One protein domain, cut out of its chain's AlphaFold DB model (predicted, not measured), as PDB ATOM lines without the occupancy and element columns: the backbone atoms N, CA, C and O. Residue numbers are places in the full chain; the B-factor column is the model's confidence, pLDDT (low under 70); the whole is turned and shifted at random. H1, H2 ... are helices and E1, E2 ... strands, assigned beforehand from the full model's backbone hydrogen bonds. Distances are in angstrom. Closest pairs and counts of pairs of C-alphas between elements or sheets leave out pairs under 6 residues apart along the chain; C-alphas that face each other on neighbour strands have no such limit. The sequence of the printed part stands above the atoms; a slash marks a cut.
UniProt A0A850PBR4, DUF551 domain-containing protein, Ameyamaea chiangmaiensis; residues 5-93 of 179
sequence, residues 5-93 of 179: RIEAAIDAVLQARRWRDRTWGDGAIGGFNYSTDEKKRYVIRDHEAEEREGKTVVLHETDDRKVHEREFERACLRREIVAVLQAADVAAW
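What this domain is: This is residues 5 to 93 of the 179 residues of the protein "DUF551 domain-containing protein" of Ameyamaea chiangmaiensis (UniProt A0A850PBR4). One long helix, H3, makes the backbone of this elongated shape: its first half, residues 65 to 79, covers one face of a small three-stranded sheet, and its second half, residues 79 to 92, packs on H1. The loop between E1 and E2 reaches out to one tip of the long axis at Glu 38, and the short helix H2 only grazes the sheet. The printed part has 89 residues, with three named helices and three named strands in the order H1 E1 E2 H2 E3 H3; the sheet's order is E1 - E2 - E3, all antiparallel. The class is mixed, helices and strands, in two layers, H3 being on one face of the sheet. The whole is only just loose, close to compact, with a radius of gyration of the C-alphas of 14.9 A and spans of 54 by 28 by 20 A.

How they stand to each other: Begin at H1, residues 5 to 18, which touches H3, residues 65 to 92, with residues 79 to 92 of H3 alone. Their closest C-alphas, of Arg 5 and Ala 88, are 4.3 A apart, and the two run opposite ways at a steep tilt of 39 degrees. Next find the hairpin of E1, residues 29 to 33, and E2, residues 42 to 46, where N 32 and O 43 are 2.8 A apart, within hydrogen-bond range. E2 is the inner strand, and its other antiparallel neighbour is E3, residues 58 to 62, with N 44 and O 60 at 2.8 A. Between E2 and E3 comes H2, residues 47 to 53, which only grazes the sheet with its residues 47 to 50 and is apart from H1 and H3. H3 is on the sheet at a height of 9.5 A, over E2 and only just over E3, with 3 C-alphas on it. It runs along the strands, at 6 degrees to E2 on the local plane; the closest C-alphas of E2 and H3 are those of Tyr 42 and His 68, 6.3 A apart. In H1, H2 and H3 every O i to N i+4 pair is within hydrogen-bond range.

Where its parts are: Find C-alpha 5 at (60.710, 25.722, -26.617); from there H1 runs 19.9 A to Arg 18. Look for E1 from C-alpha 29 at (44.091, 42.691, -19.662), 13.7 A long, and E2, 13.8 A. H2 spans 9.6 A and E3 11.0 A. H3 runs 40.5 A from Arg 65 to C-alpha 92 at (61.418, 25.634, -32.644).

The domain as a whole: The C-alphas farthest apart, of Glu 38 and Trp 93, are 54.8 A apart. The printed part has no cut, and no link is long. Look at residues 18 to 27 for the low confidence, under 70; the mean pLDDT of the printed part is 86.6.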
ATOM      1  N   ARG A   5      62.120  25.323 -26.551       90.00
ATOM      2  CA  ARG A   5      60.710  25.722 -26.617       90.00
ATOM      3  C   ARG A   5      60.089  25.869 -25.232       90.00
ATOM      4  O   ARG A   5      59.253  26.744 -25.036       90.00
ATOM      5  N   ILE A   6      60.490  25.026 -24.275       92.75
ATOM      6  CA  ILE A   6      59.987  25.072 -22.897       92.75
ATOM      7  C   ILE A   6      60.495  26.332 -22.198       92.75
ATOM      8  O   ILE A   6      59.698  27.038 -21.589       92.75
ATOM      9  N   GLU A   7      61.786  26.647 -22.316       93.88
ATOM     10  CA  GLU A   7      62.351  27.852 -21.691       93.88
ATOM     11  C   GLU A   7      61.747  29.127 -22.298       93.88
ATOM     12  O   GLU A   7      61.271  29.993 -21.565       93.88
ATOM     13  N   ALA A   8      61.637  29.197 -23.631       92.81
ATOM     14  CA  ALA A   8      60.988  30.320 -24.310       92.81
ATOM     15  C   ALA A   8      59.512  30.478 -23.901       92.81
ATOM     16  O   ALA A   8      59.037  31.596 -23.689       92.81
ATOM     17  N   ALA A   9      58.784  29.368 -23.741       93.81
ATOM     18  CA  ALA A   9      57.415  29.381 -23.240       93.81
ATOM     19  C   ALA A   9      57.331  29.907 -21.799       93.81
ATOM     20  O   ALA A   9      56.456  30.720 -21.497       93.81
ATOM     21  N   ILE A  10      58.229  29.475 -20.908       93.25
ATOM     22  CA  ILE A  10      58.281  29.953 -19.518       93.25
ATOM     23  C   ILE A  10      58.525  31.464 -19.490       93.25
ATOM     24  O   ILE A  10      57.769  32.189 -18.837       93.25
ATOM     25  N   ASP A  11      59.515  31.947 -20.238       92.62
ATOM     26  CA  ASP A  11      59.830  33.372 -20.330       92.62
ATOM     27  C   ASP A  11      58.645  34.182 -20.872       92.62
ATOM     28  O   ASP A  11      58.314  35.243 -20.331       92.62
ATOM     29  N   ALA A  12      57.934  33.656 -21.873       91.62
ATOM     30  CA  ALA A  12      56.735  34.284 -22.419       91.62
ATOM     31  C   ALA A  12      55.595  34.379 -21.392       91.62
ATOM     32  O   ALA A  12      54.954  35.428 -21.291       91.62
ATOM     33  N   VAL A  13      55.366  33.340 -20.576       90.31
ATOM     34  CA  VAL A  13      54.392  33.403 -19.466       90.31
ATOM     35  C   VAL A  13      54.799  34.465 -18.457       90.31
ATOM     36  O   VAL A  13      53.965  35.271 -18.040       90.31
ATOM     37  N   LEU A  14      56.067  34.472 -18.041       87.75
ATOM     38  CA  LEU A  14      56.567  35.442 -17.071       87.75
ATOM     39  C   LEU A  14      56.383  36.869 -17.593       87.75
ATOM     40  O   LEU A  14      55.891  37.725 -16.859       87.75
ATOM     41  N   GLN A  15      56.687  37.115 -18.865       85.00
ATOM     42  CA  GLN A  15      56.498  38.415 -19.497       85.00
ATOM     43  C   GLN A  15      55.016  38.796 -19.628       85.00
ATOM     44  O   GLN A  15      54.640  39.913 -19.269       85.00
ATOM     45  N   ALA A  16      54.153  37.872 -20.059       84.19
ATOM     46  CA  ALA A  16      52.710  38.103 -20.143       84.19
ATOM     47  C   ALA A  16      52.090  38.411 -18.767       84.19
ATOM     48  O   ALA A  16      51.135  39.184 -18.673       84.19
ATOM     49  N   ARG A  17      52.657  37.842 -17.693       80.06
ATOM     50  CA  ARG A  17      52.231  38.062 -16.304       80.06
ATOM     51  C   ARG A  17      52.812  39.303 -15.650       80.06
ATOM     52  O   ARG A  17      52.164  39.813 -14.742       80.06
ATOM     53  N   ARG A  18      53.983  39.798 -16.071       69.50
ATOM     54  CA  ARG A  18      54.620  41.013 -15.514       69.50
ATOM     55  C   ARG A  18      53.751  42.258 -15.622       69.50
ATOM     56  O   ARG A  18      53.923  43.173 -14.831       69.50
ATOM     57  N   TRP A  19      52.794  42.259 -16.541       61.50
ATOM     58  CA  TRP A  19      51.797  43.313 -16.616       61.50
ATOM     59  C   TRP A  19      50.779  43.263 -15.463       61.50
ATOM     60  O   TRP A  19      50.171  44.266 -15.155       61.50
ATOM     61  N   ARG A  20      50.574  42.147 -14.756       57.84
ATOM     62  CA  ARG A  20      49.567  42.082 -13.683       57.84
ATOM     63  C   ARG A  20      50.001  42.866 -12.431       57.84
ATOM     64  O   ARG A  20      50.650  42.295 -11.553       57.84
ATOM     65  N   ASP A  21      49.532  44.102 -12.261       52.06
ATOM     66  CA  ASP A  21      49.346  44.655 -10.914       52.06
ATOM     67  C   ASP A  21      48.186  43.898 -10.243       52.06
ATOM     68  O   ASP A  21      47.030  43.968 -10.665       52.06
ATOM     69  N   ARG A  22      48.508  43.134  -9.192       44.34
ATOM     70  CA  ARG A  22      47.547  42.333  -8.413       44.34
ATOM     71  C   ARG A  22      46.523  43.167  -7.638       44.34
ATOM     72  O   ARG A  22      45.558  42.604  -7.129       44.34
ATOM     73  N   THR A  23      46.761  44.462  -7.517       42.69
ATOM     74  CA  THR A  23      46.074  45.376  -6.610       42.69
ATOM     75  C   THR A  23      45.193  46.373  -7.362       42.69
ATOM     76  O   THR A  23      44.142  46.725  -6.833       42.69
ATOM     77  N   TRP A  24      45.568  46.783  -8.583       45.53
ATOM     78  CA  TRP A  24      44.875  47.864  -9.309       45.53
ATOM     79  C   TRP A  24      44.634  47.657 -10.812       45.53
ATOM     80  O   TRP A  24      44.026  48.518 -11.438       45.53
ATOM     81  N   GLY A  25      44.974  46.502 -11.391       48.94
ATOM     82  CA  GLY A  25      44.494  46.170 -12.739       48.94
ATOM     83  C   GLY A  25      45.236  46.839 -13.899       48.94
ATOM     84  O   GLY A  25      44.717  46.804 -15.010       48.94
ATOM     85  N   ASP A  26      46.465  47.321 -13.698       53.28
ATOM     86  CA  ASP A  26      47.352  47.802 -14.779       53.28
ATOM     87  C   ASP A  26      47.977  46.647 -15.598       53.28
ATOM     88  O   ASP A  26      49.104  46.712 -16.085       53.28
ATOM     89  N   GLY A  27      47.218  45.557 -15.743       64.56
ATOM     90  CA  GLY A  27      47.503  44.442 -16.635       64.56
ATOM     91  C   GLY A  27      47.223  44.783 -18.080       64.56
ATOM     92  O   GLY A  27      46.312  45.539 -18.376       64.56
ATOM     93  N   ALA A  28      47.928  44.128 -19.003       76.19
ATOM     94  CA  ALA A  28      47.572  44.167 -20.417       76.19
ATOM     95  C   ALA A  28      46.102  43.761 -20.633       76.19
ATOM     96  O   ALA A  28      45.468  44.262 -21.546       76.19
ATOM     97  N   ILE A  29      45.538  42.913 -19.762       84.88
ATOM     98  CA  ILE A  29      44.091  42.691 -19.662       84.88
ATOM     99  C   ILE A  29      43.566  43.313 -18.364       84.88
ATOM    100  O   ILE A  29      43.971  42.893 -17.276       84.88
ATOM    101  N   GLY A  30      42.641  44.266 -18.482       85.06
ATOM    102  CA  GLY A  30      42.027  44.977 -17.357       85.06
ATOM    103  C   GLY A  30      40.544  44.638 -17.189       85.06
ATOM    104  O   GLY A  30      39.799  44.559 -18.167       85.06
ATOM    105  N   GLY A  31      40.106  44.426 -15.945       85.94
ATOM    106  CA  GLY A  31      38.702  44.223 -15.579       85.94
ATOM    107  C   GLY A  31      38.129  45.475 -14.918       85.94
ATOM    108  O   GLY A  31      38.629  45.916 -13.888       85.94
ATOM    109  N   PHE A  32      37.080  46.048 -15.502       87.62
ATOM    110  CA  PHE A  32      36.501  47.323 -15.093       87.62
ATOM    111  C   PHE A  32      35.051  47.165 -14.667       87.62
ATOM    112  O   PHE A  32      34.241  46.558 -15.367       87.62
ATOM    113  N   ASN A  33      34.706  47.780 -13.541       89.88
ATOM    114  CA  ASN A  33      33.330  47.925 -13.094       89.88
ATOM    115  C   ASN A  33      32.867  49.369 -13.341       89.88
ATOM    116  O   ASN A  33      33.232  50.273 -12.598       89.88
ATOM    117  N   TYR A  34      32.050  49.563 -14.373       89.00
ATOM    118  CA  TYR A  34      31.408  50.835 -14.718       89.00
ATOM    119  C   TYR A  34      29.944  50.882 -14.259       89.00
ATOM    120  O   TYR A  34      29.126  51.581 -14.861       89.00
ATOM    121  N   SER A  35      29.584  50.091 -13.246       85.50
ATOM    122  CA  SER A  35      28.215  50.048 -12.740       85.50
ATOM    123  C   SER A  35      27.838  51.357 -12.045       85.50
ATOM    124  O   SER A  35      28.628  51.920 -11.290       85.50
ATOM    125  N   THR A  36      26.607  51.799 -12.273       90.62
ATOM    126  CA  THR A  36      25.920  52.866 -11.539       90.62
ATOM    127  C   THR A  36      24.774  52.267 -10.721       90.62
ATOM    128  O   THR A  36      24.474  51.076 -10.847       90.62
ATOM    129  N   ASP A  37      24.093  53.089  -9.920       88.38
ATOM    130  CA  ASP A  37      22.911  52.658  -9.156       88.38
ATOM    131  C   ASP A  37      21.774  52.135 -10.059       88.38
ATOM    132  O   ASP A  37      20.984  51.289  -9.645       88.38
ATOM    133  N   GLU A  38      21.716  52.591 -11.313       87.81
ATOM    134  CA  GLU A  38      20.664  52.248 -12.279       87.81
ATOM    135  C   GLU A  38      21.066  51.126 -13.246       87.81
ATOM    136  O   GLU A  38      20.205  50.473 -13.839       87.81
ATOM    137  N   LYS A  39      22.371  50.895 -13.445       89.56
ATOM    138  CA  LYS A  39      22.868  49.967 -14.465       89.56
ATOM    139  C   LYS A  39      24.140  49.267 -14.022       89.56
ATOM    140  O   LYS A  39      25.149  49.907 -13.750       89.56
ATOM    141  N   LYS A  40      24.135  47.935 -14.075       91.94
ATOM    142  CA  LYS A  40      25.357  47.139 -13.924       91.94
ATOM    143  C   LYS A  40      26.095  47.041 -15.248       91.94
ATOM    144  O   LYS A  40      25.484  46.796 -16.286       91.94
ATOM    145  N   ARG A  41      27.408  47.250 -15.209       94.12
ATOM    146  CA  ARG A  41      28.257  47.194 -16.396       94.12
ATOM    147  C   ARG A  41      29.675  46.794 -16.015       94.12
ATOM    148  O   ARG A  41      30.411  47.583 -15.431       94.12
ATOM    149  N   TYR A  42      30.063  45.587 -16.391       92.62
ATOM    150  CA  TYR A  42      31.402  45.047 -16.223       92.62
ATOM    151  C   TYR A  42      32.051  44.857 -17.590       92.62
ATOM    152  O   TYR A  42      31.440  44.297 -18.499       92.62
ATOM    153  N   VAL A  43      33.285  45.325 -17.746       93.25
ATOM    154  CA  VAL A  43      33.986  45.367 -19.033       93.25
ATOM    155  C   VAL A  43      35.382  44.787 -18.866       93.25
ATOM    156  O   VAL A  43      36.071  45.092 -17.900       93.25
ATOM    157  N   ILE A  44      35.805  43.956 -19.810       92.81
ATOM    158  CA  ILE A  44      37.175  43.452 -19.916       92.81
ATOM    159  C   ILE A  44      37.827  44.149 -21.107       92.81
ATOM    160  O   ILE A  44      37.264  44.129 -22.205       92.81
ATOM    161  N   ARG A  45      38.990  44.765 -20.899       91.44
ATOM    162  CA  ARG A  45      39.730  45.533 -21.912       91.44
ATOM    163  C   ARG A  45      41.120  44.953 -22.146       91.44
ATOM    164  O   ARG A  45      41.675  44.339 -21.239       91.44
ATOM    165  N   ASP A  46      41.658  45.165 -23.343       90.19
ATOM    166  CA  ASP A  46      43.028  44.797 -23.719       90.19
ATOM    167  C   ASP A  46      43.883  46.057 -23.913       90.19
ATOM    168  O   ASP A  46      43.898  46.646 -24.988       90.19
ATOM    169  N   HIS A  47      44.577  46.494 -22.867       85.81
ATOM    170  CA  HIS A  47      45.363  47.727 -22.857       85.81
ATOM    171  C   HIS A  47      46.552  47.725 -23.822       85.81
ATOM    172  O   HIS A  47      46.905  48.777 -24.345       85.81
ATOM    173  N   GLU A  48      47.149  46.567 -24.105       83.44
ATOM    174  CA  GLU A  48      48.231  46.497 -25.094       83.44
ATOM    175  C   GLU A  48      47.673  46.672 -26.511       83.44
ATOM    176  O   GLU A  48      48.240  47.400 -27.332       83.44
ATOM    177  N   ALA A  49      46.524  46.055 -26.802       86.94
ATOM    178  CA  ALA A  49      45.828  46.311 -28.055       86.94
ATOM    179  C   ALA A  49      45.384  47.780 -28.158       86.94
ATOM    180  O   ALA A  49      45.460  48.357 -29.240       86.94
ATOM    181  N   GLU A  50      44.985  48.407 -27.048       89.19
ATOM    182  CA  GLU A  50      44.635  49.831 -27.013       89.19
ATOM    183  C   GLU A  50      45.808  50.747 -27.348       89.19
ATOM    184  O   GLU A  50      45.637  51.683 -28.128       89.19
ATOM    185  N   GLU A  51      46.992  50.473 -26.797       86.69
ATOM    186  CA  GLU A  51      48.214  51.211 -27.120       86.69
ATOM    187  C   GLU A  51      48.562  51.069 -28.607       86.69
ATOM    188  O   GLU A  51      48.846  52.059 -29.282       86.69
ATOM    189  N   ARG A  52      48.459  49.849 -29.148       89.19
ATOM    190  CA  ARG A  52      48.741  49.565 -30.562       89.19
ATOM    191  C   ARG A  52      47.732  50.200 -31.517       89.19
ATOM    192  O   ARG A  52      48.104  50.618 -32.611       89.19
ATOM    193  N   GLU A  53      46.455  50.220 -31.150       92.44
ATOM    194  CA  GLU A  53      45.365  50.663 -32.028       92.44
ATOM    195  C   GLU A  53      44.945  52.121 -31.799       92.44
ATOM    196  O   GLU A  53      44.176  52.668 -32.592       92.44
ATOM    197  N   GLY A  54      45.413  52.756 -30.722       92.38
ATOM    198  CA  GLY A  54      45.058  54.128 -30.355       92.38
ATOM    199  C   GLY A  54      43.583  54.317 -29.978       92.38
ATOM    200  O   GLY A  54      43.067  55.432 -30.047       92.38
ATOM    201  N   LYS A  55      42.872  53.243 -29.614       92.56
ATOM    202  CA  LYS A  55      41.443  53.254 -29.250       92.56
ATOM    203  C   LYS A  55      41.141  52.179 -28.214       92.56
ATOM    204  O   LYS A  55      41.863  51.198 -28.141       92.56
ATOM    205  N   THR A  56      40.037  52.320 -27.479       91.62
ATOM    206  CA  THR A  56      39.565  51.310 -26.517       91.62
ATOM    207  C   THR A  56      39.246  49.971 -27.192       91.62
ATOM    208  O   THR A  56      38.482  49.932 -28.159       91.62
ATOM    209  N   VAL A  57      39.766  48.875 -26.634       93.56
ATOM    210  CA  VAL A  57      39.568  47.504 -27.121       93.56
ATOM    211  C   VAL A  57      38.851  46.707 -26.040       93.56
ATOM    212  O   VAL A  57      39.439  46.322 -25.032       93.56
ATOM    213  N   VAL A  58      37.551  46.473 -26.242       94.19
ATOM    214  CA  VAL A  58      36.716  45.674 -25.334       94.19
ATOM    215  C   VAL A  58      36.728  44.217 -25.783       94.19
ATOM    216  O   VAL A  58      36.279  43.901 -26.882       94.19
ATOM    217  N   LEU A  59      37.196  43.325 -24.910       93.81
ATOM    218  CA  LEU A  59      37.167  41.878 -25.136       93.81
ATOM    219  C   LEU A  59      35.820  41.259 -24.751       93.81
ATOM    220  O   LEU A  59      35.387  40.277 -25.351       93.81
ATOM    221  N   HIS A  60      35.175  41.804 -23.719       95.38
ATOM    222  CA  HIS A  60      33.906  41.303 -23.209       95.38
ATOM    223  C   HIS A  60      33.185  42.375 -22.382       95.38
ATOM    224  O   HIS A  60      33.826  43.123 -21.645       95.38
ATOM    225  N   GLU A  61      31.857  42.416 -22.462       95.88
ATOM    226  CA  GLU A  61      31.001  43.282 -21.647       95.88
ATOM    227  C   GLU A  61      29.789  42.483 -21.150       95.88
ATOM    228  O   GLU A  61      29.198  41.709 -21.903       95.88
ATOM    229  N   THR A  62      29.426  42.657 -19.879       96.00
ATOM    230  CA  THR A  62      28.289  41.977 -19.247       96.00
ATOM    231  C   THR A  62      27.754  42.780 -18.058       96.00
ATOM    232  O   THR A  62      28.468  43.588 -17.468       96.00
ATOM    233  N   ASP A  63      26.495  42.573 -17.687       96.06
ATOM    234  CA  ASP A  63      25.877  43.081 -16.457       96.06
ATOM    235  C   ASP A  63      25.936  42.067 -15.292       96.06
ATOM    236  O   ASP A  63      25.616  42.414 -14.149       96.06
ATOM    237  N   ASP A  64      26.405  40.840 -15.550       95.50
ATOM    238  CA  ASP A  64      26.569  39.773 -14.563       95.50
ATOM    239  C   ASP A  64      28.025  39.672 -14.081       95.50
ATOM    240  O   ASP A  64      28.952  39.325 -14.819       95.50
ATOM    241  N   ARG A  65      28.219  39.902 -12.778       91.06
ATOM    242  CA  ARG A  65      29.526  39.817 -12.119       91.06
ATOM    243  C   ARG A  65      30.171  38.429 -12.222       91.06
ATOM    244  O   ARG A  65      31.381  38.349 -12.395       91.06
ATOM    245  N   LYS A  66      29.403  37.340 -12.121       93.88
ATOM    246  CA  LYS A  66      29.955  35.974 -12.193       93.88
ATOM    247  C   LYS A  66      30.446  35.651 -13.598       93.88
ATOM    248  O   LYS A  66      31.475  34.995 -13.759       93.88
ATOM    249  N   VAL A  67      29.720  36.117 -14.615       95.00
ATOM    250  CA  VAL A  67      30.150  35.995 -16.014       95.00
ATOM    251  C   VAL A  67      31.419  36.814 -16.235       95.00
ATOM    252  O   VAL A  67      32.367  36.294 -16.819       95.00
ATOM    253  N   HIS A  68      31.475  38.038 -15.701       92.06
ATOM    254  CA  HIS A  68      32.668  38.879 -15.775       92.06
ATOM    255  C   HIS A  68      33.898  38.206 -15.156       92.06
ATOM    256  O   HIS A  68      34.925  38.111 -15.819       92.06
ATOM    257  N   GLU A  69      33.797  37.695 -13.926       89.88
ATOM    258  CA  GLU A  69      34.912  37.028 -13.236       89.88
ATOM    259  C   GLU A  69      35.419  35.812 -14.032       89.88
ATOM    260  O   GLU A  69      36.625  35.673 -14.250       89.88
ATOM    261  N   ARG A  70      34.504  34.982 -14.556       93.50
ATOM    262  CA  ARG A  70      34.856  33.825 -15.394       93.50
ATOM    263  C   ARG A  70      35.545  34.237 -16.692       93.50
ATOM    264  O   ARG A  70      36.557  33.650 -17.071       93.50
ATOM    265  N   GLU A  71      34.985  35.197 -17.423       93.94
ATOM    266  CA  GLU A  71      35.557  35.604 -18.709       93.94
ATOM    267  C   GLU A  71      36.853  36.400 -18.538       93.94
ATOM    268  O   GLU A  71      37.719  36.314 -19.407       93.94
ATOM    269  N   PHE A  72      37.040  37.093 -17.412       90.25
ATOM    270  CA  PHE A  72      38.292  37.772 -17.083       90.25
ATOM    271  C   PHE A  72      39.428  36.763 -16.908       90.25
ATOM    272  O   PHE A  72      40.468  36.887 -17.554       90.25
ATOM    273  N   GLU A  73      39.203  35.701 -16.130       90.12
ATOM    274  CA  GLU A  73      40.183  34.623 -15.982       90.12
ATOM    275  C   GLU A  73      40.519  33.976 -17.335       90.12
ATOM    276  O   GLU A  73      41.693  33.796 -17.673       90.12
ATOM    277  N   ARG A  74      39.501  33.698 -18.161       93.56
ATOM    278  CA  ARG A  74      39.705  33.136 -19.506       93.56
ATOM    279  C   ARG A  74      40.453  34.090 -20.429       93.56
ATOM    280  O   ARG A  74      41.267  33.620 -21.218       93.56
ATOM    281  N   ALA A  75      40.198  35.394 -20.367       91.00
ATOM    282  CA  ALA A  75      40.921  36.388 -21.158       91.00
ATOM    283  C   ALA A  75      42.412  36.405 -20.789       91.00
ATOM    284  O   ALA A  75      43.264  36.320 -21.675       91.00
ATOM    285  N   CYS A  76      42.730  36.394 -19.493       88.12
ATOM    286  CA  CYS A  76      44.115  36.318 -19.039       88.12
ATOM    287  C   CYS A  76      44.798  35.006 -19.457       88.12
ATOM    288  O   CYS A  76      45.927  35.033 -19.942       88.12
ATOM    289  N   LEU A  77      44.117  33.861 -19.321       91.38
ATOM    290  CA  LEU A  77      44.652  32.564 -19.751       91.38
ATOM    291  C   LEU A  77      44.876  32.504 -21.265       91.38
ATOM    292  O   LEU A  77      45.922  32.036 -21.702       91.38
ATOM    293  N   ARG A  78      43.929  33.003 -22.072       91.50
ATOM    294  CA  ARG A  78      44.075  33.070 -23.535       91.50
ATOM    295  C   ARG A  78      45.336  33.836 -23.923       91.50
ATOM    296  O   ARG A  78      46.091  33.350 -24.754       91.50
ATOM    297  N   ARG A  79      45.590  34.984 -23.291       87.88
ATOM    298  CA  ARG A  79      46.804  35.774 -23.528       87.88
ATOM    299  C   ARG A  79      48.074  34.987 -23.206       87.88
ATOM    300  O   ARG A  79      48.980  34.945 -24.031       87.88
ATOM    301  N   GLU A  80      48.135  34.366 -22.029       90.81
ATOM    302  CA  GLU A  80      49.296  33.561 -21.621       90.81
ATOM    303  C   GLU A  80      49.547  32.406 -22.597       90.81
ATOM    304  O   GLU A  80      50.677  32.210 -23.032       90.81
ATOM    305  N   ILE A  81      48.495  31.689 -22.997       93.75
ATOM    306  CA  ILE A  81      48.590  30.573 -23.944       93.75
ATOM    307  C   ILE A  81      49.061  31.056 -25.319       93.75
ATOM    308  O   ILE A  81      49.938  30.434 -25.909       93.75
ATOM    309  N   VAL A  82      48.522  32.165 -25.830       91.75
ATOM    310  CA  VAL A  82      48.947  32.722 -27.124       91.75
ATOM    311  C   VAL A  82      50.426  33.106 -27.093       91.75
ATOM    312  O   VAL A  82      51.164  32.719 -27.996       91.75
ATOM    313  N   ALA A  83      50.876  33.797 -26.040       90.00
ATOM    314  CA  ALA A  83      52.279  34.177 -25.886       90.00
ATOM    315  C   ALA A  83      53.202  32.948 -25.814       90.00
ATOM    316  O   ALA A  83      54.252  32.922 -26.454       90.00
ATOM    317  N   VAL A  84      52.789  31.910 -25.077       94.19
ATOM    318  CA  VAL A  84      53.503  30.628 -24.987       94.19
ATOM    319  C   VAL A  84      53.656  29.970 -26.349       94.19
ATOM    320  O   VAL A  84      54.767  29.596 -26.712       94.19
ATOM    321  N   LEU A  85      52.556  29.822 -27.091       93.31
ATOM    322  CA  LEU A  85      52.570  29.144 -28.385       93.31
ATOM    323  C   LEU A  85      53.469  29.888 -29.375       93.31
ATOM    324  O   LEU A  85      54.331  29.274 -29.991       93.31
ATOM    325  N   GLN A  86      53.357  31.215 -29.437       91.69
ATOM    326  CA  GLN A  86      54.199  32.041 -30.303       91.69
ATOM    327  C   GLN A  86      55.689  31.923 -29.959       91.69
ATOM    328  O   GLN A  86      56.516  31.754 -30.853       91.69
ATOM    329  N   ALA A  87      56.047  31.993 -28.675       92.25
ATOM    330  CA  ALA A  87      57.441  31.881 -28.254       92.25
ATOM    331  C   ALA A  87      58.011  30.479 -28.512       92.25
ATOM    332  O   ALA A  87      59.148  30.349 -28.964       92.25
ATOM    333  N   ALA A  88      57.213  29.435 -28.272       91.38
ATOM    334  CA  ALA A  88      57.597  28.058 -28.553       91.38
ATOM    335  C   ALA A  88      57.786  27.809 -30.059       91.38
ATOM    336  O   ALA A  88      58.756  27.154 -30.439       91.38
ATOM    337  N   ASP A  89      56.910  28.354 -30.908       89.69
ATOM    338  CA  ASP A  89      57.010  28.237 -32.368       89.69
ATOM    339  C   ASP A  89      58.266  28.932 -32.900       89.69
ATOM    340  O   ASP A  89      58.991  28.365 -33.717       89.69
ATOM    341  N   VAL A  90      58.588  30.131 -32.400       89.38
ATOM    342  CA  VAL A  90      59.825  30.838 -32.770       89.38
ATOM    343  C   VAL A  90      61.060  30.057 -32.317       89.38
ATOM    344  O   VAL A  90      61.988  29.871 -33.100       89.38
ATOM    345  N   ALA A  91      61.062  29.545 -31.083       90.44
ATOM    346  CA  ALA A  91      62.174  28.769 -30.533       90.44
ATOM    347  C   ALA A  91      62.332  27.372 -31.165       90.44
ATOM    348  O   ALA A  91      63.356  26.713 -30.959       90.44
ATOM    349  N   ALA A  92      61.334  26.894 -31.913       91.88
ATOM    350  CA  ALA A  92      61.418  25.634 -32.644       91.88
ATOM    351  C   ALA A  92      62.353  25.725 -33.861       91.88
ATOM    352  O   ALA A  92      62.936  24.707 -34.249       91.88
ATOM    353  N   TRP A  93      62.516  26.923 -34.433       94.88
ATOM    354  CA  TRP A  93      63.433  27.172 -35.540       94.88
ATOM    355  C   TRP A  93      64.888  27.169 -35.072       94.88
ATOM    356  O   TRP A  93      65.244  27.722 -34.033       94.88
TER     357      TRP A  93